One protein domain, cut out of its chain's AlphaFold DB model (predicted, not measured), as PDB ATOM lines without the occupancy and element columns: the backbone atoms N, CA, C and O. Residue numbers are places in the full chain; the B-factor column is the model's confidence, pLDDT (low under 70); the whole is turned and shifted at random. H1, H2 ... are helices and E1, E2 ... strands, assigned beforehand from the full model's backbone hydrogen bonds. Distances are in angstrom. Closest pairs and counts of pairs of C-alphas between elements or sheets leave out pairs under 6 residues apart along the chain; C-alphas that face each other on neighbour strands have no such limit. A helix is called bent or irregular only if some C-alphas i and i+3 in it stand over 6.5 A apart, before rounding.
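AT A GLANCE: This is residues 4 to 160 of the 1010 residues of the protein "Hypothetical protein" of Noctiluca scintillans (UniProt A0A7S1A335). A twisted sheet of five parallel strands forms the core, covered by helices on both faces: H1 and the two arms of the bent helix H5 on one, H3 and H4 on the other, making three layers. The short helix H2 is off the sheet, near H3. The printed part has 157 residues, with five named helices and five named strands in the order E1 H1 E2 H2 E3 H3 E4 H4 E5 H5, and the sheet runs E2 E1 E3 E4 E5. The class is mixed, helices and strands; the whole is compact, with a radius of gyration of the C-alphas of 14.6 A and spans of 46 by 37 by 23 A.

IN THESE COORDINATES: E1, residues 4 to 9, begins at C-alpha 4 (262.321, 151.553, 142.533). H1, residues 14 to 28, is 21.7 A long; E2 is residues 32 to 37, H2 residues 43 to 48. E3, residues 51 to 57, spans 20.6 A. H3, residues 66 to 75, is irregular: C-alphas 67 and 70 are 7.5 A apart. E4, residues 88 to 95, spans 23.8 A; H4 is residues 104 to 115, E5 residues 125 to 128. H5, residues 133 to 160, was assigned as one helix by its hydrogen bonds but is bent, with C-alphas 143 and 146 8.6 A apart; its arms are H5a, residues 133 to 143, and H5b, residues 146 to 160, 22.5 A long, ending at C-alpha 160 (253.524, 146.882, 129.160).

HOW THE PARTS SIT: E1, H1, E2, then E3, H3, E4 and E4, H4, E5 are strand-helix-strand units, parallel neighbour strands with a helix between; E2, H2, E3 is a split one, with E1 between its strands. The four crossovers are right-handed. N 6 and O 34 are 3.0 A apart between E1 and E2, N 7 and O 53 2.8 A between E1 and E3, N 54 and O 90 2.9 A between E3 and E4, and N 127 and O 93 2.8 A between E4 and E5, within hydrogen-bond range. H1 lies over E1 and E3 at a height over the sheet of 7.3 A. H4 lies over E3 and E4 on the opposite face, at 8.6 A; its closest C-alphas to E4 are Gly 106 and Gly 93, 3.7 A. H3 touches H4 at Val 75 and Ser 112, closest C-alphas 5.5 A apart. H5a lies only just over E5, with 3 C-alphas falling on it; H5b lies over E3. Every O i to N i+4 pair is within hydrogen-bond range in H1, H2, H4 and H5a, against 4 of 6 in H3 and 8 of 11 in H5b.

THE WHOLE: The C-alphas farthest apart, Asn 98 and Leu 160, are 46.9 A apart. The printed part has no cut; the link H3 to E4, 12 residues, is long. Confidence is under 70 at residues 61, 98, 100 and 157 to 160.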
ATOM      1  N   ILE A   4     263.002 151.519 141.229       90.69
ATOM      2  CA  ILE A   4     262.321 151.553 142.533       90.69
ATOM      3  C   ILE A   4     262.613 152.904 143.183       90.69
ATOM      4  O   ILE A   4     263.761 153.196 143.514       90.69
ATOM      5  N   ASP A   5     261.576 153.705 143.392       92.88
ATOM      6  CA  ASP A   5     261.715 155.042 143.969       92.88
ATOM      7  C   ASP A   5     261.461 154.995 145.485       92.88
ATOM      8  O   ASP A   5     260.449 154.445 145.933       92.88
ATOM      9  N   ILE A   6     262.386 155.545 146.281       95.88
ATOM     10  CA  ILE A   6     262.326 155.518 147.750       95.88
ATOM     11  C   ILE A   6     262.078 156.931 148.262       95.88
ATOM     12  O   ILE A   6     262.921 157.805 148.113       95.88
ATOM     13  N   PHE A   7     260.936 157.153 148.903       96.62
ATOM     14  CA  PHE A   7     260.572 158.439 149.482       96.62
ATOM     15  C   PHE A   7     260.807 158.456 150.988       96.62
ATOM     16  O   PHE A   7     260.499 157.467 151.655       96.62
ATOM     17  N   PHE A   8     261.272 159.577 151.545       96.62
ATOM     18  CA  PHE A   8     261.426 159.708 152.996       96.62
ATOM     19  C   PHE A   8     260.804 160.973 153.595       96.62
ATOM     20  O   PHE A   8     260.828 162.048 153.001       96.62
ATOM     21  N   GLY A   9     260.276 160.843 154.815       94.31
ATOM     22  CA  GLY A   9     259.781 161.937 155.651       94.31
ATOM     23  C   GLY A   9     260.479 161.924 157.006       94.31
ATOM     24  O   GLY A   9     260.312 160.968 157.761       94.31
ATOM     25  N   SER A  10     261.260 162.957 157.323       88.31
ATOM     26  CA  SER A  10     262.175 162.991 158.467       88.31
ATOM     27  C   SER A  10     262.283 164.397 159.053       88.31
ATOM     28  O   SER A  10     262.351 165.369 158.308       88.31
ATOM     29  N   GLN A  11     262.349 164.507 160.384       79.12
ATOM     30  CA  GLN A  11     262.612 165.782 161.073       79.12
ATOM     31  C   GLN A  11     264.063 165.877 161.577       79.12
ATOM     32  O   GLN A  11     264.666 166.946 161.559       79.12
ATOM     33  N   SER A  12     264.619 164.761 162.058       73.50
ATOM     34  CA  SER A  12     265.951 164.666 162.676       73.50
ATOM     35  C   SER A  12     267.000 163.974 161.796       73.50
ATOM     36  O   SER A  12     268.156 163.896 162.202       73.50
ATOM     37  N   GLY A  13     266.609 163.471 160.617       77.88
ATOM     38  CA  GLY A  13     267.489 162.773 159.668       77.88
ATOM     39  C   GLY A  13     267.411 161.238 159.703       77.88
ATOM     40  O   GLY A  13     267.828 160.596 158.751       77.88
ATOM     41  N   THR A  14     266.790 160.609 160.708       84.69
ATOM     42  CA  THR A  14     266.787 159.131 160.839       84.69
ATOM     43  C   THR A  14     266.104 158.398 159.673       84.69
ATOM     44  O   THR A  14     266.639 157.416 159.167       84.69
ATOM     45  N   ALA A  15     264.945 158.879 159.199       89.38
ATOM     46  CA  ALA A  15     264.265 158.270 158.046       89.38
ATOM     47  C   ALA A  15     265.001 158.510 156.713       89.38
ATOM     48  O   ALA A  15     264.865 157.700 155.800       89.38
ATOM     49  N   GLU A  16     265.786 159.587 156.613       90.81
ATOM     50  CA  GLU A  16     266.640 159.880 155.451       90.81
ATOM     51  C   GLU A  16     267.781 158.863 155.369       90.81
ATOM     52  O   GLU A  16     267.929 158.197 154.348       90.81
ATOM     53  N   CYS A  17     268.487 158.623 156.481       87.00
ATOM     54  CA  CYS A  17     269.565 157.632 156.536       87.00
ATOM     55  C   CYS A  17     269.087 156.209 156.187       87.00
ATOM     56  O   CYS A  17     269.762 155.493 155.454       87.00
ATOM     57  N   PHE A  18     267.908 155.790 156.665       92.38
ATOM     58  CA  PHE A  18     267.341 154.485 156.294       92.38
ATOM     59  C   PHE A  18     266.935 154.398 154.821       92.38
ATOM     60  O   PHE A  18     267.030 153.324 154.226       92.38
ATOM     61  N   ALA A  19     266.495 155.502 154.217       93.69
ATOM     62  CA  ALA A  19     266.178 155.540 152.795       93.69
ATOM     63  C   ALA A  19     267.442 155.465 151.919       93.69
ATOM     64  O   ALA A  19     267.437 154.748 150.917       93.69
ATOM     65  N   GLU A  20     268.532 156.128 152.320       90.06
ATOM     66  CA  GLU A  20     269.850 156.014 151.679       90.06
ATOM     67  C   GLU A  20     270.394 154.578 151.747       90.06
ATOM     68  O   GLU A  20     270.779 154.028 150.713       90.06
ATOM     69  N   GLU A  21     270.312 153.914 152.908       91.50
ATOM     70  CA  GLU A  21     270.752 152.515 153.065       91.50
ATOM     71  C   GLU A  21     269.939 151.545 152.182       91.50
ATOM     72  O   GLU A  21     270.498 150.642 151.554       91.50
ATOM     73  N   LEU A  22     268.620 151.744 152.059       91.12
ATOM     74  CA  LEU A  22     267.797 150.953 151.134       91.12
ATOM     75  C   LEU A  22     268.164 151.199 149.665       91.12
ATOM     76  O   LEU A  22     268.109 150.261 148.870       91.12
ATOM     77  N   CYS A  23     268.532 152.427 149.290       91.38
ATOM     78  CA  CYS A  23     268.904 152.765 147.916       91.38
ATOM     79  C   CYS A  23     270.203 152.069 147.493       91.38
ATOM     80  O   CYS A  23     270.271 151.500 146.400       91.38
ATOM     81  N   GLU A  24     271.214 152.057 148.364       88.56
ATOM     82  CA  GLU A  24     272.465 151.330 148.127       88.56
ATOM     83  C   GLU A  24     272.212 149.823 147.950       88.56
ATOM     84  O   GLU A  24     272.714 149.202 147.005       88.56
ATOM     85  N   GLU A  25     271.359 149.233 148.793       85.31
ATOM     86  CA  GLU A  25     271.002 147.815 148.687       85.31
ATOM     87  C   GLU A  25     270.129 147.497 147.465       85.31
ATOM     88  O   GLU A  25     270.273 146.420 146.877       85.31
ATOM     89  N   CYS A  26     269.266 148.415 147.023       85.31
ATOM     90  CA  CYS A  26     268.535 148.277 145.765       85.31
ATOM     91  C   CYS A  26     269.497 148.150 144.574       85.31
ATOM     92  O   CYS A  26     269.316 147.255 143.744       85.31
ATOM     93  N   VAL A  27     270.542 148.984 144.519       82.56
ATOM     94  CA  VAL A  27     271.580 148.918 143.475       82.56
ATOM     95  C   VAL A  27     272.349 147.599 143.553       82.56
ATOM     96  O   VAL A  27     272.544 146.942 142.528       82.56
ATOM     97  N   ALA A  28     272.705 147.149 144.760       80.69
ATOM     98  CA  ALA A  28     273.375 145.862 144.972       80.69
ATOM     99  C   ALA A  28     272.521 144.654 144.534       80.69
ATOM    100  O   ALA A  28     273.055 143.661 144.040       80.69
ATOM    101  N   ASN A  29     271.193 144.744 144.660       78.88
ATOM    102  CA  ASN A  29     270.243 143.712 144.225       78.88
ATOM    103  C   ASN A  29     269.836 143.828 142.739       78.88
ATOM    104  O   ASN A  29     268.960 143.087 142.284       78.88
ATOM    105  N   GLY A  30     270.483 144.710 141.968       78.44
ATOM    106  CA  GLY A  30     270.292 144.837 140.520       78.44
ATOM    107  C   GLY A  30     269.128 145.737 140.092       78.44
ATOM    108  O   GLY A  30     268.689 145.662 138.939       78.44
ATOM    109  N   PHE A  31     268.624 146.587 140.990       84.94
ATOM    110  CA  PHE A  31     267.592 147.584 140.703       84.94
ATOM    111  C   PHE A  31     268.203 148.972 140.484       84.94
ATOM    112  O   PHE A  31     269.249 149.301 141.036       84.94
ATOM    113  N   GLN A  32     267.538 149.814 139.694       82.06
ATOM    114  CA  GLN A  32     267.817 151.253 139.719       82.06
ATOM    115  C   GLN A  32     266.989 151.873 140.841       82.06
ATOM    116  O   GLN A  32     265.801 151.579 140.940       82.06
ATOM    117  N   SER A  33     267.587 152.712 141.682       88.94
ATOM    118  CA  SER A  33     266.863 153.376 142.764       88.94
ATOM    119  C   SER A  33     267.355 154.800 142.973       88.94
ATOM    120  O   SER A  33     268.504 155.115 142.662       88.94
ATOM    121  N   GLU A  34     266.454 155.658 143.437       88.94
ATOM    122  CA  GLU A  34     266.741 157.025 143.851       88.94
ATOM    123  C   GLU A  34     266.014 157.317 145.168       88.94
ATOM    124  O   GLU A  34     264.886 156.858 145.378       88.94
ATOM    125  N   VAL A  35     266.667 158.086 146.041       91.38
ATOM    126  CA  VAL A  35     266.078 158.592 147.285       91.38
ATOM    127  C   VAL A  35     265.483 159.970 147.031       91.38
ATOM    128  O   VAL A  35     266.151 160.871 146.518       91.38
ATOM    129  N   ILE A  36     264.218 160.135 147.394       92.19
ATOM    130  CA  ILE A  36     263.430 161.331 147.135       92.19
ATOM    131  C   ILE A  36     262.888 161.854 148.463       92.19
ATOM    132  O   ILE A  36     262.091 161.218 149.146       92.19
ATOM    133  N   ASP A  37     263.313 163.054 148.827       88.75
ATOM    134  CA  ASP A  37     262.742 163.779 149.957       88.75
ATOM    135  C   ASP A  37     261.253 164.061 149.693       88.75
ATOM    136  O   ASP A  37     260.906 164.624 148.648       88.75
ATOM    137  N   LEU A  38     260.367 163.708 150.633       90.69
ATOM    138  CA  LEU A  38     258.938 164.013 150.534       90.69
ATOM    139  C   LEU A  38     258.651 165.523 150.459       90.69
ATOM    140  O   LEU A  38     257.564 165.892 150.018       90.69
ATOM    141  N   ALA A  39     259.611 166.409 150.765       84.25
ATOM    142  CA  ALA A  39     259.473 167.844 150.484       84.25
ATOM    143  C   ALA A  39     259.332 168.136 148.978       84.25
ATOM    144  O   ALA A  39     258.805 169.182 148.601       84.25
ATOM    145  N   LYS A  40     259.801 167.213 148.124       84.44
ATOM    146  CA  LYS A  40     259.701 167.240 146.656       84.44
ATOM    147  C   LYS A  40     258.542 166.385 146.132       84.44
ATOM    148  O   LYS A  40     258.502 166.079 144.943       84.44
ATOM    149  N   PHE A  41     257.635 165.953 147.008       86.62
ATOM    150  CA  PHE A  41     256.459 165.185 146.626       86.62
ATOM    151  C   PHE A  41     255.560 165.998 145.684       86.62
ATOM    152  O   PHE A  41     254.993 167.015 146.080       86.62
ATOM    153  N   GLU A  42     255.376 165.488 144.469       86.25
ATOM    154  CA  GLU A  42     254.385 165.961 143.506       86.25
ATOM    155  C   GLU A  42     253.399 164.818 143.207       86.25
ATOM    156  O   GLU A  42     253.848 163.716 142.873       86.25
ATOM    157  N   PRO A  43     252.072 165.030 143.304       84.44
ATOM    158  CA  PRO A  43     251.077 163.969 143.131       84.44
ATOM    159  C   PRO A  43     251.154 163.214 141.803       84.44
ATOM    160  O   PRO A  43     251.001 161.997 141.784       84.44
ATOM    161  N   GLU A  44     251.385 163.923 140.698       80.25
ATOM    162  CA  GLU A  44     251.428 163.334 139.355       80.25
ATOM    163  C   GLU A  44     252.705 162.517 139.144       80.25
ATOM    164  O   GLU A  44     252.644 161.403 138.625       80.25
ATOM    165  N   ASP A  45     253.847 163.030 139.617       83.44
ATOM    166  CA  ASP A  45     255.113 162.296 139.586       83.44
ATOM    167  C   ASP A  45     255.017 161.045 140.460       83.44
ATOM    168  O   ASP A  45     255.262 159.937 139.980       83.44
ATOM    169  N   PHE A  46     254.548 161.199 141.703       87.50
ATOM    170  CA  PHE A  46     254.360 160.096 142.636       87.50
ATOM    171  C   PHE A  46     253.391 159.052 142.081       87.50
ATOM    172  O   PHE A  46     253.715 157.874 142.133       87.50
ATOM    173  N   ALA A  47     252.254 159.446 141.495       85.56
ATOM    174  CA  ALA A  47     251.284 158.525 140.894       85.56
ATOM    175  C   ALA A  47     251.795 157.845 139.611       85.56
ATOM    176  O   ALA A  47     251.400 156.716 139.308       85.56
ATOM    177  N   SER A  48     252.692 158.496 138.863       83.31
ATOM    178  CA  SER A  48     253.310 157.907 137.672       83.31
ATOM    179  C   SER A  48     254.295 156.778 138.010       83.31
ATOM    180  O   SER A  48     254.498 155.872 137.190       83.31
ATOM    181  N   ARG A  49     254.871 156.783 139.225       86.81
ATOM    182  CA  ARG A  49     255.821 155.756 139.675       86.81
ATOM    183  C   ARG A  49     255.116 154.411 139.842       86.81
ATOM    184  O   ARG A  49     254.012 154.323 140.374       86.81
ATOM    185  N   LYS A  50     255.748 153.329 139.382       86.75
ATOM    186  CA  LYS A  50     255.137 151.984 139.398       86.75
ATOM    187  C   LYS A  50     255.496 151.164 140.635       86.75
ATOM    188  O   LYS A  50     254.663 150.380 141.085       86.75
ATOM    189  N   LEU A  51     256.696 151.350 141.189       91.25
ATOM    190  CA  LEU A  51     257.202 150.639 142.367       91.25
ATOM    191  C   LEU A  51     257.795 151.647 143.356       91.25
ATOM    192  O   LEU A  51     258.769 152.322 143.023       91.25
ATOM    193  N   VAL A  52     257.204 151.745 144.549       94.62
ATOM    194  CA  VAL A  52     257.512 152.804 145.524       94.62
ATOM    195  C   VAL A  52     257.762 152.240 146.927       94.62
ATOM    196  O   VAL A  52     257.030 151.363 147.391       94.62
ATOM    197  N   ILE A  53     258.759 152.770 147.638       96.12
ATOM    198  CA  ILE A  53     258.970 152.543 149.079       96.12
ATOM    199  C   ILE A  53     258.856 153.887 149.804       96.12
ATOM    200  O   ILE A  53     259.424 154.868 149.342       96.12
ATOM    201  N   VAL A  54     258.145 153.952 150.933       97.00
ATOM    202  CA  VAL A  54     258.027 155.176 151.749       97.00
ATOM    203  C   VAL A  54     258.555 154.931 153.164       97.00
ATOM    204  O   VAL A  54     258.055 154.046 153.857       97.00
ATOM    205  N   VAL A  55     259.526 155.724 153.618       96.75
ATOM    206  CA  VAL A  55     260.090 155.689 154.979       96.75
ATOM    207  C   VAL A  55     259.698 156.972 155.718       96.75
ATOM    208  O   VAL A  55     260.156 158.050 155.361       96.75
ATOM    209  N   ILE A  56     258.831 156.909 156.731       96.12
ATOM    210  CA  ILE A  56     258.245 158.122 157.336       96.12
ATOM    211  C   ILE A  56     258.262 158.106 158.867       96.12
ATOM    212  O   ILE A  56     257.773 157.171 159.502       96.12
ATOM    213  N   SER A  57     258.803 159.168 159.467       92.62
ATOM    214  CA  SER A  57     258.769 159.402 160.915       92.62
ATOM    215  C   SER A  57     257.433 159.966 161.388       92.62
ATOM    216  O   SER A  57     256.681 160.548 160.619       92.62
ATOM    217  N   THR A  58     257.136 159.807 162.674       89.00
ATOM    218  CA  THR A  58     256.017 160.461 163.367       89.00
ATOM    219  C   THR A  58     256.582 161.549 164.276       89.00
ATOM    220  O   THR A  58     257.539 161.288 165.003       89.00
ATOM    221  N   TYR A  59     256.028 162.762 164.228       75.75
ATOM    222  CA  TYR A  59     256.527 163.931 164.955       75.75
ATOM    223  C   TYR A  59     255.475 164.525 165.905       75.75
ATOM    224  O   TYR A  59     254.266 164.417 165.681       75.75
ATOM    225  N   GLY A  60     255.935 165.159 166.989       72.25
ATOM    226  CA  GLY A  60     255.071 165.807 167.978       72.25
ATOM    227  C   GLY A  60     254.083 164.834 168.629       72.25
ATOM    228  O   GLY A  60     254.472 163.785 169.129       72.25
ATOM    229  N   GLU A  61     252.796 165.177 168.612       63.78
ATOM    230  CA  GLU A  61     251.728 164.354 169.197       63.78
ATOM    231  C   GLU A  61     251.149 163.320 168.218       63.78
ATOM    232  O   GLU A  61     250.134 162.721 168.547       63.78
ATOM    233  N   GLY A  62     251.750 163.110 167.033       70.38
ATOM    234  CA  GLY A  62     251.275 162.166 166.004       70.38
ATOM    235  C   GLY A  62     251.188 162.720 164.576       70.38
ATOM    236  O   GLY A  62     250.521 162.117 163.734       70.38
ATOM    237  N   GLU A  63     251.813 163.867 164.315       83.75
ATOM    238  CA  GLU A  63     251.789 164.606 163.046       83.75
ATOM    239  C   GLU A  63     252.915 164.155 162.091       83.75
ATOM    240  O   GLU A  63     253.890 163.531 162.530       83.75
ATOM    241  N   PRO A  64     252.807 164.442 160.777       86.56
ATOM    242  CA  PRO A  64     253.898 164.206 159.835       86.56
ATOM    243  C   PRO A  64     255.092 165.140 160.106       86.56
ATOM    244  O   PRO A  64     254.900 166.261 160.572       86.56
ATOM    245  N   PRO A  65     256.325 164.726 159.772       86.62
ATOM    246  CA  PRO A  65     257.490 165.606 159.717       86.62
ATOM    247  C   PRO A  65     257.286 166.746 158.714       86.62
ATOM    248  O   PRO A  65     256.517 166.597 157.760       86.62
ATOM    249  N   ASP A  66     257.991 167.869 158.881       85.00
ATOM    250  CA  ASP A  66     257.835 169.082 158.056       85.00
ATOM    251  C   ASP A  66     257.903 168.779 156.552       85.00
ATOM    252  O   ASP A  66     257.049 169.224 155.781       85.00
ATOM    253  N   ASN A  67     258.843 167.926 156.141       86.44
ATOM    254  CA  ASN A  67     259.003 167.528 154.747       86.44
ATOM    255  C   ASN A  67     257.912 166.570 154.230       86.44
ATOM    256  O   ASN A  67     257.752 166.434 153.026       86.44
ATOM    257  N   ALA A  68     257.107 165.946 155.089       88.25
ATOM    258  CA  ALA A  68     256.048 165.016 154.688       88.25
ATOM    259  C   ALA A  68     254.628 165.607 154.754       88.25
ATOM    260  O   ALA A  68     253.657 164.900 154.472       88.25
ATOM    261  N   HIS A  69     254.470 166.893 155.090       85.44
ATOM    262  CA  HIS A  69     253.151 167.520 155.263       85.44
ATOM    263  C   HIS A  69     252.301 167.522 153.981       85.44
ATOM    264  O   HIS A  69     251.111 167.196 154.030       85.44
ATOM    265  N   SER A  70     252.895 167.865 152.833       85.44
ATOM    266  CA  SER A  70     252.195 167.887 151.537       85.44
ATOM    267  C   SER A  70     251.757 166.488 151.108       85.44
ATOM    268  O   SER A  70     250.613 166.290 150.696       85.44
ATOM    269  N   PHE A  71     252.645 165.509 151.286       92.81
ATOM    270  CA  PHE A  71     252.369 164.102 151.024       92.81
ATOM    271  C   PHE A  71     251.236 163.574 151.904       92.81
ATOM    272  O   PHE A  71     250.243 163.073 151.379       92.81
ATOM    273  N   HIS A  72     251.329 163.767 153.223       90.50
ATOM    274  CA  HIS A  72     250.309 163.351 154.184       90.50
ATOM    275  C   HIS A  72     248.936 163.949 153.845       90.50
ATOM    276  O   HIS A  72     247.935 163.235 153.794       90.50
ATOM    277  N   ARG A  73     248.875 165.252 153.532       88.25
ATOM    278  CA  ARG A  73     247.617 165.912 153.150       88.25
ATOM    279  C   ARG A  73     247.001 165.307 151.891       88.25
ATOM    280  O   ARG A  73     245.782 165.158 151.836       88.25
ATOM    281  N   TRP A  74     247.817 164.981 150.891       90.88
ATOM    282  CA  TRP A  74     247.332 164.406 149.640       90.88
ATOM    283  C   TRP A  74     246.848 162.963 149.817       90.88
ATOM    284  O   TRP A  74     245.738 162.646 149.378       90.88
ATOM    285  N   VAL A  75     247.623 162.115 150.509       86.50
ATOM    286  CA  VAL A  75     247.249 160.709 150.713       86.50
ATOM    287  C   VAL A  75     246.015 160.576 151.600       86.50
ATOM    288  O   VAL A  75     245.163 159.734 151.325       86.50
ATOM    289  N   SER A  76     245.850 161.433 152.610       83.38
ATOM    290  CA  SER A  76     244.700 161.405 153.523       83.38
ATOM    291  C   SER A  76     243.400 161.963 152.928       83.38
ATOM    292  O   SER A  76     242.347 161.784 153.539       83.38
ATOM    293  N   ASP A  77     243.421 162.593 151.747       83.50
ATOM    294  CA  ASP A  77     242.208 163.115 151.104       83.50
ATOM    295  C   ASP A  77     241.413 161.983 150.405       83.50
ATOM    296  O   ASP A  77     241.945 161.277 149.539       83.50
ATOM    297  N   PRO A  78     240.127 161.770 150.750       73.50
ATOM    298  CA  PRO A  78     239.271 160.762 150.119       73.50
ATOM    299  C   PRO A  78     239.023 160.971 148.622       73.50
ATOM    300  O   PRO A  78     238.688 160.014 147.925       73.50
ATOM    301  N   ARG A  79     239.178 162.198 148.109       77.94
ATOM    302  CA  ARG A  79     238.834 162.557 146.722       77.94
ATOM    303  C   ARG A  79     239.808 162.013 145.686       77.94
ATOM    304  O   ARG A  79     239.433 161.877 144.529       77.94
ATOM    305  N   HIS A  80     241.022 161.661 146.092       76.94
ATOM    306  CA  HIS A  80     242.023 161.089 145.192       76.94
ATOM    307  C   HIS A  80     241.849 159.569 144.997       76.94
ATOM    308  O   HIS A  80     242.740 158.902 144.475       76.94
ATOM    309  N   GLY A  81     240.716 158.994 145.420       72.44
ATOM    310  CA  GLY A  81     240.423 157.567 145.274       72.44
ATOM    311  C   GLY A  81     240.642 157.067 143.841       72.44
ATOM    312  O   GLY A  81     240.053 157.583 142.895       72.44
ATOM    313  N   GLY A  82     241.500 156.057 143.687       74.62
ATOM    314  CA  GLY A  82     241.878 155.494 142.388       74.62
ATOM    315  C   GLY A  82     243.073 156.168 141.701       74.62
ATOM    316  O   GLY A  82     243.494 155.671 140.657       74.62
ATOM    317  N   ALA A  83     243.654 157.234 142.267       84.00
ATOM    318  CA  ALA A  83     244.818 157.931 141.704       84.00
ATOM    319  C   ALA A  83     246.090 157.067 141.634       84.00
ATOM    320  O   ALA A  83     246.962 157.337 140.818       84.00
ATOM    321  N   LEU A  84     246.190 156.013 142.450       87.12
ATOM    322  CA  LEU A  84     247.341 155.102 142.481       87.12
ATOM    323  C   LEU A  84     247.059 153.760 141.788       87.12
ATOM    324  O   LEU A  84     247.747 152.767 142.030       87.12
ATOM    325  N   LYS A  85     246.042 153.702 140.913       82.81
ATOM    326  CA  LYS A  85     245.683 152.477 140.189       82.81
ATOM    327  C   LYS A  85     246.831 152.038 139.273       82.81
ATOM    328  O   LYS A  85     247.172 152.710 138.304       82.81
ATOM    329  N   GLY A  86     247.400 150.873 139.575       79.19
ATOM    330  CA  GLY A  86     248.550 150.314 138.854       79.19
ATOM    331  C   GLY A  86     249.915 150.634 139.478       79.19
ATOM    332  O   GLY A  86     250.931 150.218 138.925       79.19
ATOM    333  N   GLN A  87     249.956 151.322 140.624       90.88
ATOM    334  CA  GLN A  87     251.156 151.466 141.450       90.88
ATOM    335  C   GLN A  87     251.227 150.358 142.506       90.88
ATOM    336  O   GLN A  87     250.206 149.926 143.054       90.88
ATOM    337  N   ARG A  88     252.443 149.912 142.834       92.88
ATOM    338  CA  ARG A  88     252.697 149.010 143.960       92.88
ATOM    339  C   ARG A  88     253.632 149.655 144.978       92.88
ATOM    340  O   ARG A  88     254.602 150.301 144.585       92.88
ATOM    341  N   PHE A  89     253.351 149.469 146.269       95.62
ATOM    342  CA  PHE A  89     254.045 150.200 147.335       95.62
ATOM    343  C   PHE A  89     254.407 149.358 148.571       95.62
ATOM    344  O   PHE A  89     253.838 148.287 148.804       95.62
ATOM    345  N   CYS A  90     255.331 149.866 149.393       94.81
ATOM    346  CA  CYS A  90     255.616 149.387 150.749       94.81
ATOM    347  C   CYS A  90     255.995 150.557 151.683       94.81
ATOM    348  O   CYS A  90     256.516 151.565 151.208       94.81
ATOM    349  N   VAL A  91     255.730 150.445 152.991       97.06
ATOM    350  CA  VAL A  91     255.925 151.538 153.967       97.06
ATOM    351  C   VAL A  91     256.726 151.074 155.189       97.06
ATOM    352  O   VAL A  91     256.422 150.031 155.767       97.06
ATOM    353  N   MET A  92     257.697 151.879 155.625       96.38
ATOM    354  CA  MET A  92     258.400 151.755 156.907       96.38
ATOM    355  C   MET A  92     258.099 152.986 157.772       96.38
ATOM    356  O   MET A  92     258.487 154.103 157.437       96.38
ATOM    357  N   GLY A  93     257.382 152.792 158.880       95.62
ATOM    358  CA  GLY A  93     257.044 153.868 159.813       95.62
ATOM    359  C   GLY A  93     258.023 153.941 160.975       95.62
ATOM    360  O   GLY A  93     258.313 152.907 161.573       95.62
ATOM    361  N   LEU A  94     258.451 155.139 161.368       93.50
ATOM    362  CA  LEU A  94     259.283 155.382 162.554       93.50
ATOM    363  C   LEU A  94     258.482 156.169 163.609       93.50
ATOM    364  O   LEU A  94     257.791 157.134 163.274       93.50
ATOM    365  N   GLY A  95     258.548 155.776 164.879       89.25
ATOM    366  CA  GLY A  95     257.857 156.460 165.978       89.25
ATOM    367  C   GLY A  95     258.478 156.153 167.337       89.25
ATOM    368  O   GLY A  95     259.396 155.354 167.414       89.25
ATOM    369  N   ASP A  96     257.969 156.777 168.395       81.38
ATOM    370  CA  ASP A  96     258.441 156.620 169.778       81.38
ATOM    371  C   ASP A  96     257.237 156.226 170.651       81.38
ATOM    372  O   ASP A  96     256.232 156.948 170.692       81.38
ATOM    373  N   MET A  97     257.289 155.046 171.282       82.25
ATOM    374  CA  MET A  97     256.183 154.516 172.095       82.25
ATOM    375  C   MET A  97     255.850 155.359 173.341       82.25
ATOM    376  O   MET A  97     254.771 155.185 173.907       82.25
ATOM    377  N   ASN A  98     256.710 156.289 173.772       69.56
ATOM    378  CA  ASN A  98     256.411 157.219 174.866       69.56
ATOM    379  C   ASN A  98     255.451 158.342 174.442       69.56
ATOM    380  O   ASN A  98     254.986 159.087 175.312       69.56
ATOM    381  N   TYR A  99     255.161 158.510 173.148       72.06
ATOM    382  CA  TYR A  99     254.137 159.430 172.649       72.06
ATOM    383  C   TYR A  99     252.804 158.719 172.406       72.06
ATOM    384  O   TYR A  99     252.722 157.576 171.968       72.06
ATOM    385  N   SER A 100     251.740 159.468 172.656       65.75
ATOM    386  CA  SER A 100     250.321 159.104 172.615       65.75
ATOM    387  C   SER A 100     249.888 158.435 171.308       65.75
ATOM    388  O   SER A 100     249.104 157.490 171.314       65.75
ATOM    389  N   LEU A 101     250.399 158.936 170.180       75.50
ATOM    390  CA  LEU A 101     250.096 158.464 168.829       75.50
ATOM    391  C   LEU A 101     251.327 157.767 168.218       75.50
ATOM    392  O   LEU A 101     251.888 158.218 167.214       75.50
ATOM    393  N   PHE A 102     251.760 156.665 168.840       84.88
ATOM    394  CA  PHE A 102     252.906 155.866 168.395       84.88
ATOM    395  C   PHE A 102     252.780 155.425 166.926       84.88
ATOM    396  O   PHE A 102     251.791 154.811 166.525       84.88
ATOM    397  N   ASN A 103     253.819 155.713 166.132       88.81
ATOM    398  CA  ASN A 103     253.959 155.300 164.729       88.81
ATOM    399  C   ASN A 103     252.789 155.728 163.810       88.81
ATOM    400  O   ASN A 103     252.582 155.148 162.739       88.81
ATOM    401  N   ASN A 104     252.020 156.747 164.211       89.75
ATOM    402  CA  ASN A 104     250.783 157.155 163.544       89.75
ATOM    403  C   ASN A 104     250.982 157.469 162.052       89.75
ATOM    404  O   ASN A 104     250.140 157.120 161.228       89.75
ATOM    405  N   MET A 105     252.125 158.045 161.671       92.81
ATOM    406  CA  MET A 105     252.408 158.373 160.269       92.81
ATOM    407  C   MET A 105     252.702 157.168 159.394       92.81
ATOM    408  O   MET A 105     252.257 157.136 158.245       92.81
ATOM    409  N   GLY A 106     253.351 156.138 159.938       92.62
ATOM    410  CA  GLY A 106     253.492 154.862 159.241       92.62
ATOM    411  C   GLY A 106     252.134 154.205 159.000       92.62
ATOM    412  O   GLY A 106     251.856 153.738 157.895       92.62
ATOM    413  N   LEU A 107     251.275 154.203 160.022       91.88
ATOM    414  CA  LEU A 107     249.940 153.606 159.966       91.88
ATOM    415  C   LEU A 107     249.020 154.316 158.955       91.88
ATOM    416  O   LEU A 107     248.444 153.662 158.084       91.88
ATOM    417  N   VAL A 108     248.892 155.644 159.052       90.81
ATOM    418  CA  VAL A 108     248.001 156.449 158.194       90.81
ATOM    419  C   VAL A 108     248.445 156.411 156.733       90.81
ATOM    420  O   VAL A 108     247.595 156.336 155.842       90.81
ATOM    421  N   THR A 109     249.755 156.431 156.475       94.00
ATOM    422  CA  THR A 109     250.304 156.397 155.111       94.00
ATOM    423  C   THR A 109     249.989 155.074 154.416       94.00
ATOM    424  O   THR A 109     249.447 155.087 153.313       94.00
ATOM    425  N   ASP A 110     250.257 153.934 155.060       95.31
ATOM    426  CA  ASP A 110     250.013 152.608 154.468       95.31
ATOM    427  C   ASP A 110     248.528 152.379 154.146       95.31
ATOM    428  O   ASP A 110     248.190 151.967 153.035       95.31
ATOM    429  N   ALA A 111     247.636 152.744 155.072       91.88
ATOM    430  CA  ALA A 111     246.194 152.646 154.854       91.88
ATOM    431  C   ALA A 111     245.698 153.599 153.750       91.88
ATOM    432  O   ALA A 111     244.794 153.265 152.979       91.88
ATOM    433  N   SER A 112     246.283 154.796 153.653       91.50
ATOM    434  CA  SER A 112     245.889 155.787 152.651       91.50
ATOM    435  C   SER A 112     246.315 155.389 151.238       91.50
ATOM    436  O   SER A 112     245.510 155.513 150.320       91.50
ATOM    437  N   LEU A 113     247.521 154.846 151.048       92.88
ATOM    438  CA  LEU A 113     247.994 154.402 149.728       92.88
ATOM    439  C   LEU A 113     247.156 153.238 149.166       92.88
ATOM    440  O   LEU A 113     246.842 153.221 147.974       92.88
ATOM    441  N   GLU A 114     246.722 152.310 150.024       91.94
ATOM    442  CA  GLU A 114     245.803 151.229 149.641       91.94
ATOM    443  C   GLU A 114     244.426 151.782 149.236       91.94
ATOM    444  O   GLU A 114     243.893 151.433 148.181       91.94
ATOM    445  N   ARG A 115     243.884 152.734 150.009       91.50
ATOM    446  CA  ARG A 115     242.612 153.407 149.692       91.50
ATOM    447  C   ARG A 115     242.652 154.174 148.365       91.50
ATOM    448  O   ARG A 115     241.631 154.262 147.685       91.50
ATOM    449  N   LEU A 116     243.803 154.723 147.975       87.94
ATOM    450  CA  LEU A 116     243.981 155.419 146.695       87.94
ATOM    451  C   LEU A 116     244.155 154.471 145.492       87.94
ATOM    452  O   LEU A 116     244.253 154.948 144.362       87.94
ATOM    453  N   GLY A 117     244.127 153.150 145.693       84.88
ATOM    454  CA  GLY A 117     244.143 152.145 144.624       84.88
ATOM    455  C   GLY A 117     245.502 151.489 144.363       84.88
ATOM    456  O   GLY A 117     245.619 150.733 143.396       84.88
ATOM    457  N   GLY A 118     246.510 151.756 145.202       90.81
ATOM    458  CA  GLY A 118     247.814 151.094 145.140       90.81
ATOM    459  C   GLY A 118     247.776 149.672 145.715       90.81
ATOM    460  O   GLY A 118     246.984 149.370 146.608       90.81
ATOM    461  N   LYS A 119     248.653 148.783 145.233       92.62
ATOM    462  CA  LYS A 119     248.752 147.388 145.705       92.62
ATOM    463  C   LYS A 119     249.993 147.176 146.580       92.62
ATOM    464  O   LYS A 119     251.117 147.377 146.121       92.62
ATOM    465  N   ARG A 120     249.808 146.718 147.821       94.44
ATOM    466  CA  ARG A 120     250.909 146.475 148.772       94.44
ATOM    467  C   ARG A 120     251.844 145.351 148.283       94.44
ATOM    468  O   ARG A 120     251.375 144.278 147.904       94.44
ATOM    469  N   ILE A 121     253.158 145.600 148.296       91.50
ATOM    470  CA  ILE A 121     254.213 144.643 147.901       91.50
ATOM    471  C   ILE A 121     254.629 143.766 149.087       91.50
ATOM    472  O   ILE A 121     254.758 142.553 148.946       91.50
ATOM    473  N   TYR A 122     254.839 144.384 150.250       92.19
ATOM    474  CA  TYR A 122     255.301 143.737 151.478       92.19
ATOM    475  C   TYR A 122     254.677 144.422 152.703       92.19
ATOM    476  O   TYR A 122     254.203 145.555 152.603       92.19
ATOM    477  N   GLN A 123     254.619 143.723 153.839       92.06
ATOM    478  CA  GLN A 123     253.974 144.234 155.053       92.06
ATOM    479  C   GLN A 123     254.661 145.499 155.589       92.06
ATOM    480  O   GLN A 123     255.880 145.650 155.472       92.06
ATOM    481  N   ARG A 124     253.878 146.396 156.200       95.06
ATOM    482  CA  ARG A 124     254.387 147.641 156.785       95.06
ATOM    483  C   ARG A 124     255.379 147.354 157.914       95.06
ATOM    484  O   ARG A 124     255.082 146.561 158.806       95.06
ATOM    485  N   GLY A 125     256.521 148.031 157.894       92.75
ATOM    486  CA  GLY A 125     257.508 147.985 158.973       92.75
ATOM    487  C   GLY A 125     257.228 149.015 160.074       92.75
ATOM    488  O   GLY A 125     256.646 150.072 159.816       92.75
ATOM    489  N   VAL A 126     257.625 148.690 161.309       93.75
ATOM    490  CA  VAL A 126     257.373 149.497 162.515       93.75
ATOM    491  C   VAL A 126     258.681 149.679 163.287       93.75
ATOM    492  O   VAL A 126     259.171 148.737 163.901       93.75
ATOM    493  N   GLY A 127     259.251 150.882 163.243       85.81
ATOM    494  CA  GLY A 127     260.414 151.295 164.030       85.81
ATOM    495  C   GLY A 127     260.001 152.033 165.306       85.81
ATOM    496  O   GLY A 127     259.086 152.862 165.262       85.81
ATOM    497  N   ASP A 128     260.689 151.732 166.410       87.69
ATOM    498  CA  ASP A 128     260.454 152.306 167.743       87.69
ATOM    499  C   ASP A 128     261.744 152.936 168.285       87.69
ATOM    500  O   ASP A 128     262.735 152.235 168.484       87.69
ATOM    501  N   ASP A 129     261.722 154.248 168.506       79.50
ATOM    502  CA  ASP A 129     262.849 155.067 168.975       79.50
ATOM    503  C   ASP A 129     263.057 154.976 170.500       79.50
ATOM    504  O   ASP A 129     264.113 155.340 171.007       79.50
ATOM    505  N   CYS A 130     262.082 154.438 171.248       75.88
ATOM    506  CA  CYS A 130     262.265 154.088 172.665       75.88
ATOM    507  C   CYS A 130     263.242 152.929 172.881       75.88
ATOM    508  O   CYS A 130     263.754 152.753 173.989       75.88
ATOM    509  N   GLN A 131     263.399 152.087 171.860       76.50
ATOM    510  CA  GLN A 131     264.195 150.865 171.882       76.50
ATOM    511  C   GLN A 131     265.385 151.028 170.929       76.50
ATOM    512  O   GLN A 131     266.108 152.017 171.020       76.50
ATOM    513  N   ASP A 132     265.601 150.068 170.027       82.00
ATOM    514  CA  ASP A 132     266.586 150.172 168.958       82.00
ATOM    515  C   ASP A 132     265.884 150.199 167.599       82.00
ATOM    516  O   ASP A 132     265.475 149.187 167.018       82.00
ATOM    517  N   ILE A 133     265.755 151.412 167.075       83.94
ATOM    518  CA  ILE A 133     265.107 151.657 165.797       83.94
ATOM    519  C   ILE A 133     265.883 151.057 164.609       83.94
ATOM    520  O   ILE A 133     265.272 150.712 163.593       83.94
ATOM    521  N   TYR A 134     267.203 150.872 164.735       83.88
ATOM    522  CA  TYR A 134     268.063 150.284 163.702       83.88
ATOM    523  C   TYR A 134     267.888 148.764 163.621       83.88
ATOM    524  O   TYR A 134     267.867 148.198 162.521       83.88
ATOM    525  N   GLU A 135     267.707 148.091 164.758       88.19
ATOM    526  CA  GLU A 135     267.431 146.652 164.794       88.19
ATOM    527  C   GLU A 135     266.076 146.329 164.143       88.19
ATOM    528  O   GLU A 135     265.992 145.449 163.281       88.19
ATOM    529  N   HIS A 136     265.032 147.103 164.463       87.75
ATOM    530  CA  HIS A 136     263.703 146.953 163.858       87.75
ATOM    531  C   HIS A 136     263.724 147.155 162.338       87.75
ATOM    532  O   HIS A 136     263.118 146.382 161.587       87.75
ATOM    533  N   PHE A 137     264.464 148.157 161.865       90.31
ATOM    534  CA  PHE A 137     264.664 148.387 160.439       90.31
ATOM    535  C   PHE A 137     265.401 147.220 159.760       90.31
ATOM    536  O   PHE A 137     264.967 146.729 158.713       90.31
ATOM    537  N   THR A 138     266.464 146.710 160.385       89.50
ATOM    538  CA  THR A 138     267.250 145.586 159.856       89.50
ATOM    539  C   THR A 138     266.423 144.301 159.759       89.50
ATOM    540  O   THR A 138     266.499 143.591 158.750       89.50
ATOM    541  N   ALA A 139     265.615 143.999 160.778       89.00
ATOM    542  CA  ALA A 139     264.749 142.823 160.805       89.00
ATOM    543  C   ALA A 139     263.688 142.869 159.693       89.00
ATOM    544  O   ALA A 139     263.494 141.885 158.977       89.00
ATOM    545  N   TRP A 140     263.053 144.026 159.494       93.25
ATOM    546  CA  TRP A 140     262.084 144.231 158.416       93.25
ATOM    547  C   TRP A 140     262.725 144.098 157.027       93.25
ATOM    548  O   TRP A 140     262.196 143.393 156.164       93.25
ATOM    549  N   ARG A 141     263.911 144.690 156.831       89.75
ATOM    550  CA  ARG A 141     264.666 144.627 155.570       89.75
ATOM    551  C   ARG A 141     265.061 143.195 155.194       89.75
ATOM    552  O   ARG A 141     264.878 142.778 154.051       89.75
ATOM    553  N   LYS A 142     265.569 142.414 156.154       86.81
ATOM    554  CA  LYS A 142     266.035 141.029 155.934       86.81
ATOM    555  C   LYS A 142     264.916 139.981 155.968       86.81
ATOM    556  O   LYS A 142     265.136 138.854 155.536       86.81
ATOM    557  N   GLY A 143     263.717 140.341 156.430       82.12
ATOM    558  CA  GLY A 143     262.582 139.429 156.623       82.12
ATOM    559  C   GLY A 143     261.843 138.975 155.356       82.12
ATOM    560  O   GLY A 143     260.862 138.239 155.465       82.12
ATOM    561  N   GLY A 144     262.264 139.403 154.159       83.81
ATOM    562  CA  GLY A 144     261.667 138.972 152.880       83.81
ATOM    563  C   GLY A 144     261.291 140.091 151.903       83.81
ATOM    564  O   GLY A 144     260.693 139.808 150.864       83.81
ATOM    565  N   LEU A 145     261.656 141.343 152.198       90.81
ATOM    566  CA  LEU A 145     261.379 142.504 151.344       90.81
ATOM    567  C   LEU A 145     261.909 142.325 149.908       90.81
ATOM    568  O   LEU A 145     261.188 142.560 148.937       90.81
ATOM    569  N   TRP A 146     263.154 141.866 149.759       90.56
ATOM    570  CA  TRP A 146     263.825 141.786 148.457       90.56
ATOM    571  C   TRP A 146     263.193 140.773 147.496       90.56
ATOM    572  O   TRP A 146     263.058 141.047 146.303       90.56
ATOM    573  N   GLU A 147     262.741 139.629 148.008       89.25
ATOM    574  CA  GLU A 147     262.063 138.611 147.196       89.25
ATOM    575  C   GLU A 147     260.681 139.089 146.728       89.25
ATOM    576  O   GLU A 147     260.288 138.864 145.580       89.25
ATOM    577  N   ALA A 148     259.971 139.839 147.576       88.12
ATOM    578  CA  ALA A 148     258.702 140.458 147.210       88.12
ATOM    579  C   ALA A 148     258.872 141.523 146.106       88.12
ATOM    580  O   ALA A 148     258.071 141.573 145.168       88.12
ATOM    581  N   LEU A 149     259.941 142.325 146.165       88.38
ATOM    582  CA  LEU A 149     260.250 143.333 145.145       88.38
ATOM    583  C   LEU A 149     260.602 142.704 143.788       88.38
ATOM    584  O   LEU A 149     260.069 143.139 142.766       88.38
ATOM    585  N   LYS A 150     261.411 141.632 143.757       87.69
ATOM    586  CA  LYS A 150     261.733 140.898 142.513       87.69
ATOM    587  C   LYS A 150     260.476 140.376 141.815       87.69
ATOM    588  O   LYS A 150     260.331 140.530 140.601       87.69
ATOM    589  N   LYS A 151     259.538 139.808 142.580       87.31
ATOM    590  CA  LYS A 151     258.258 139.322 142.050       87.31
ATOM    591  C   LYS A 151     257.397 140.460 141.494       87.31
ATOM    592  O   LYS A 151     256.834 140.330 140.410       87.31
ATOM    593  N   ALA A 152     257.320 141.586 142.204       84.94
ATOM    594  CA  ALA A 152     256.535 142.740 141.772       84.94
ATOM    595  C   ALA A 152     257.044 143.346 140.453       84.94
ATOM    596  O   ALA A 152     256.233 143.726 139.612       84.94
ATOM    597  N   VAL A 153     258.364 143.383 140.243       83.25
ATOM    598  CA  VAL A 153     258.983 143.848 138.991       83.25
ATOM    599  C   VAL A 153     258.606 142.969 137.798       83.25
ATOM    600  O   VAL A 153     258.288 143.487 136.729       83.25
ATOM    601  N   ALA A 154     258.637 141.644 137.966       79.25
ATOM    602  CA  ALA A 154     258.311 140.711 136.889       79.25
ATOM    603  C   ALA A 154     256.860 140.876 136.402       79.25
ATOM    604  O   ALA A 154     256.604 140.820 135.203       79.25
ATOM    605  N   GLU A 155     255.932 141.136 137.324       74.75
ATOM    606  CA  GLU A 155     254.515 141.332 137.004       74.75
ATOM    607  C   GLU A 155     254.259 142.659 136.259       74.75
ATOM    608  O   GLU A 155     253.462 142.679 135.331       74.75
ATOM    609  N   VAL A 156     254.971 143.746 136.587       71.75
ATOM    610  CA  VAL A 156     254.799 145.059 135.919       71.75
ATOM    611  C   VAL A 156     255.300 145.055 134.466       71.75
ATOM    612  O   VAL A 156     254.758 145.770 133.626       71.75
ATOM    613  N   ASN A 157     256.310 144.245 134.136       65.69
ATOM    614  CA  ASN A 157     256.842 144.173 132.769       65.69
ATOM    615  C   ASN A 157     255.915 143.441 131.783       65.69
ATOM    616  O   ASN A 157     256.031 143.666 130.582       65.69
ATOM    617  N   LEU A 158     255.014 142.578 132.264       58.91
ATOM    618  CA  LEU A 158     254.058 141.856 131.415       58.91
ATOM    619  C   LEU A 158     252.909 142.765 130.950       58.91
ATOM    620  O   LEU A 158     252.509 142.680 129.793       58.91
ATOM    621  N   ASP A 159     252.464 143.698 131.798       56.00
ATOM    622  CA  ASP A 159     251.374 144.637 131.488       56.00
ATOM    623  C   ASP A 159     251.740 145.641 130.369       56.00
ATOM    624  O   ASP A 159     250.871 146.138 129.660       56.00
ATOM    625  N   LEU A 160     253.035 145.926 130.169       55.69
ATOM    626  CA  LEU A 160     253.524 146.882 129.160       55.69
ATOM    627  C   LEU A 160     253.566 146.318 127.731       55.69
ATOM    628  O   LEU A 160     253.628 147.084 126.771       55.69
TER     629      LEU A 160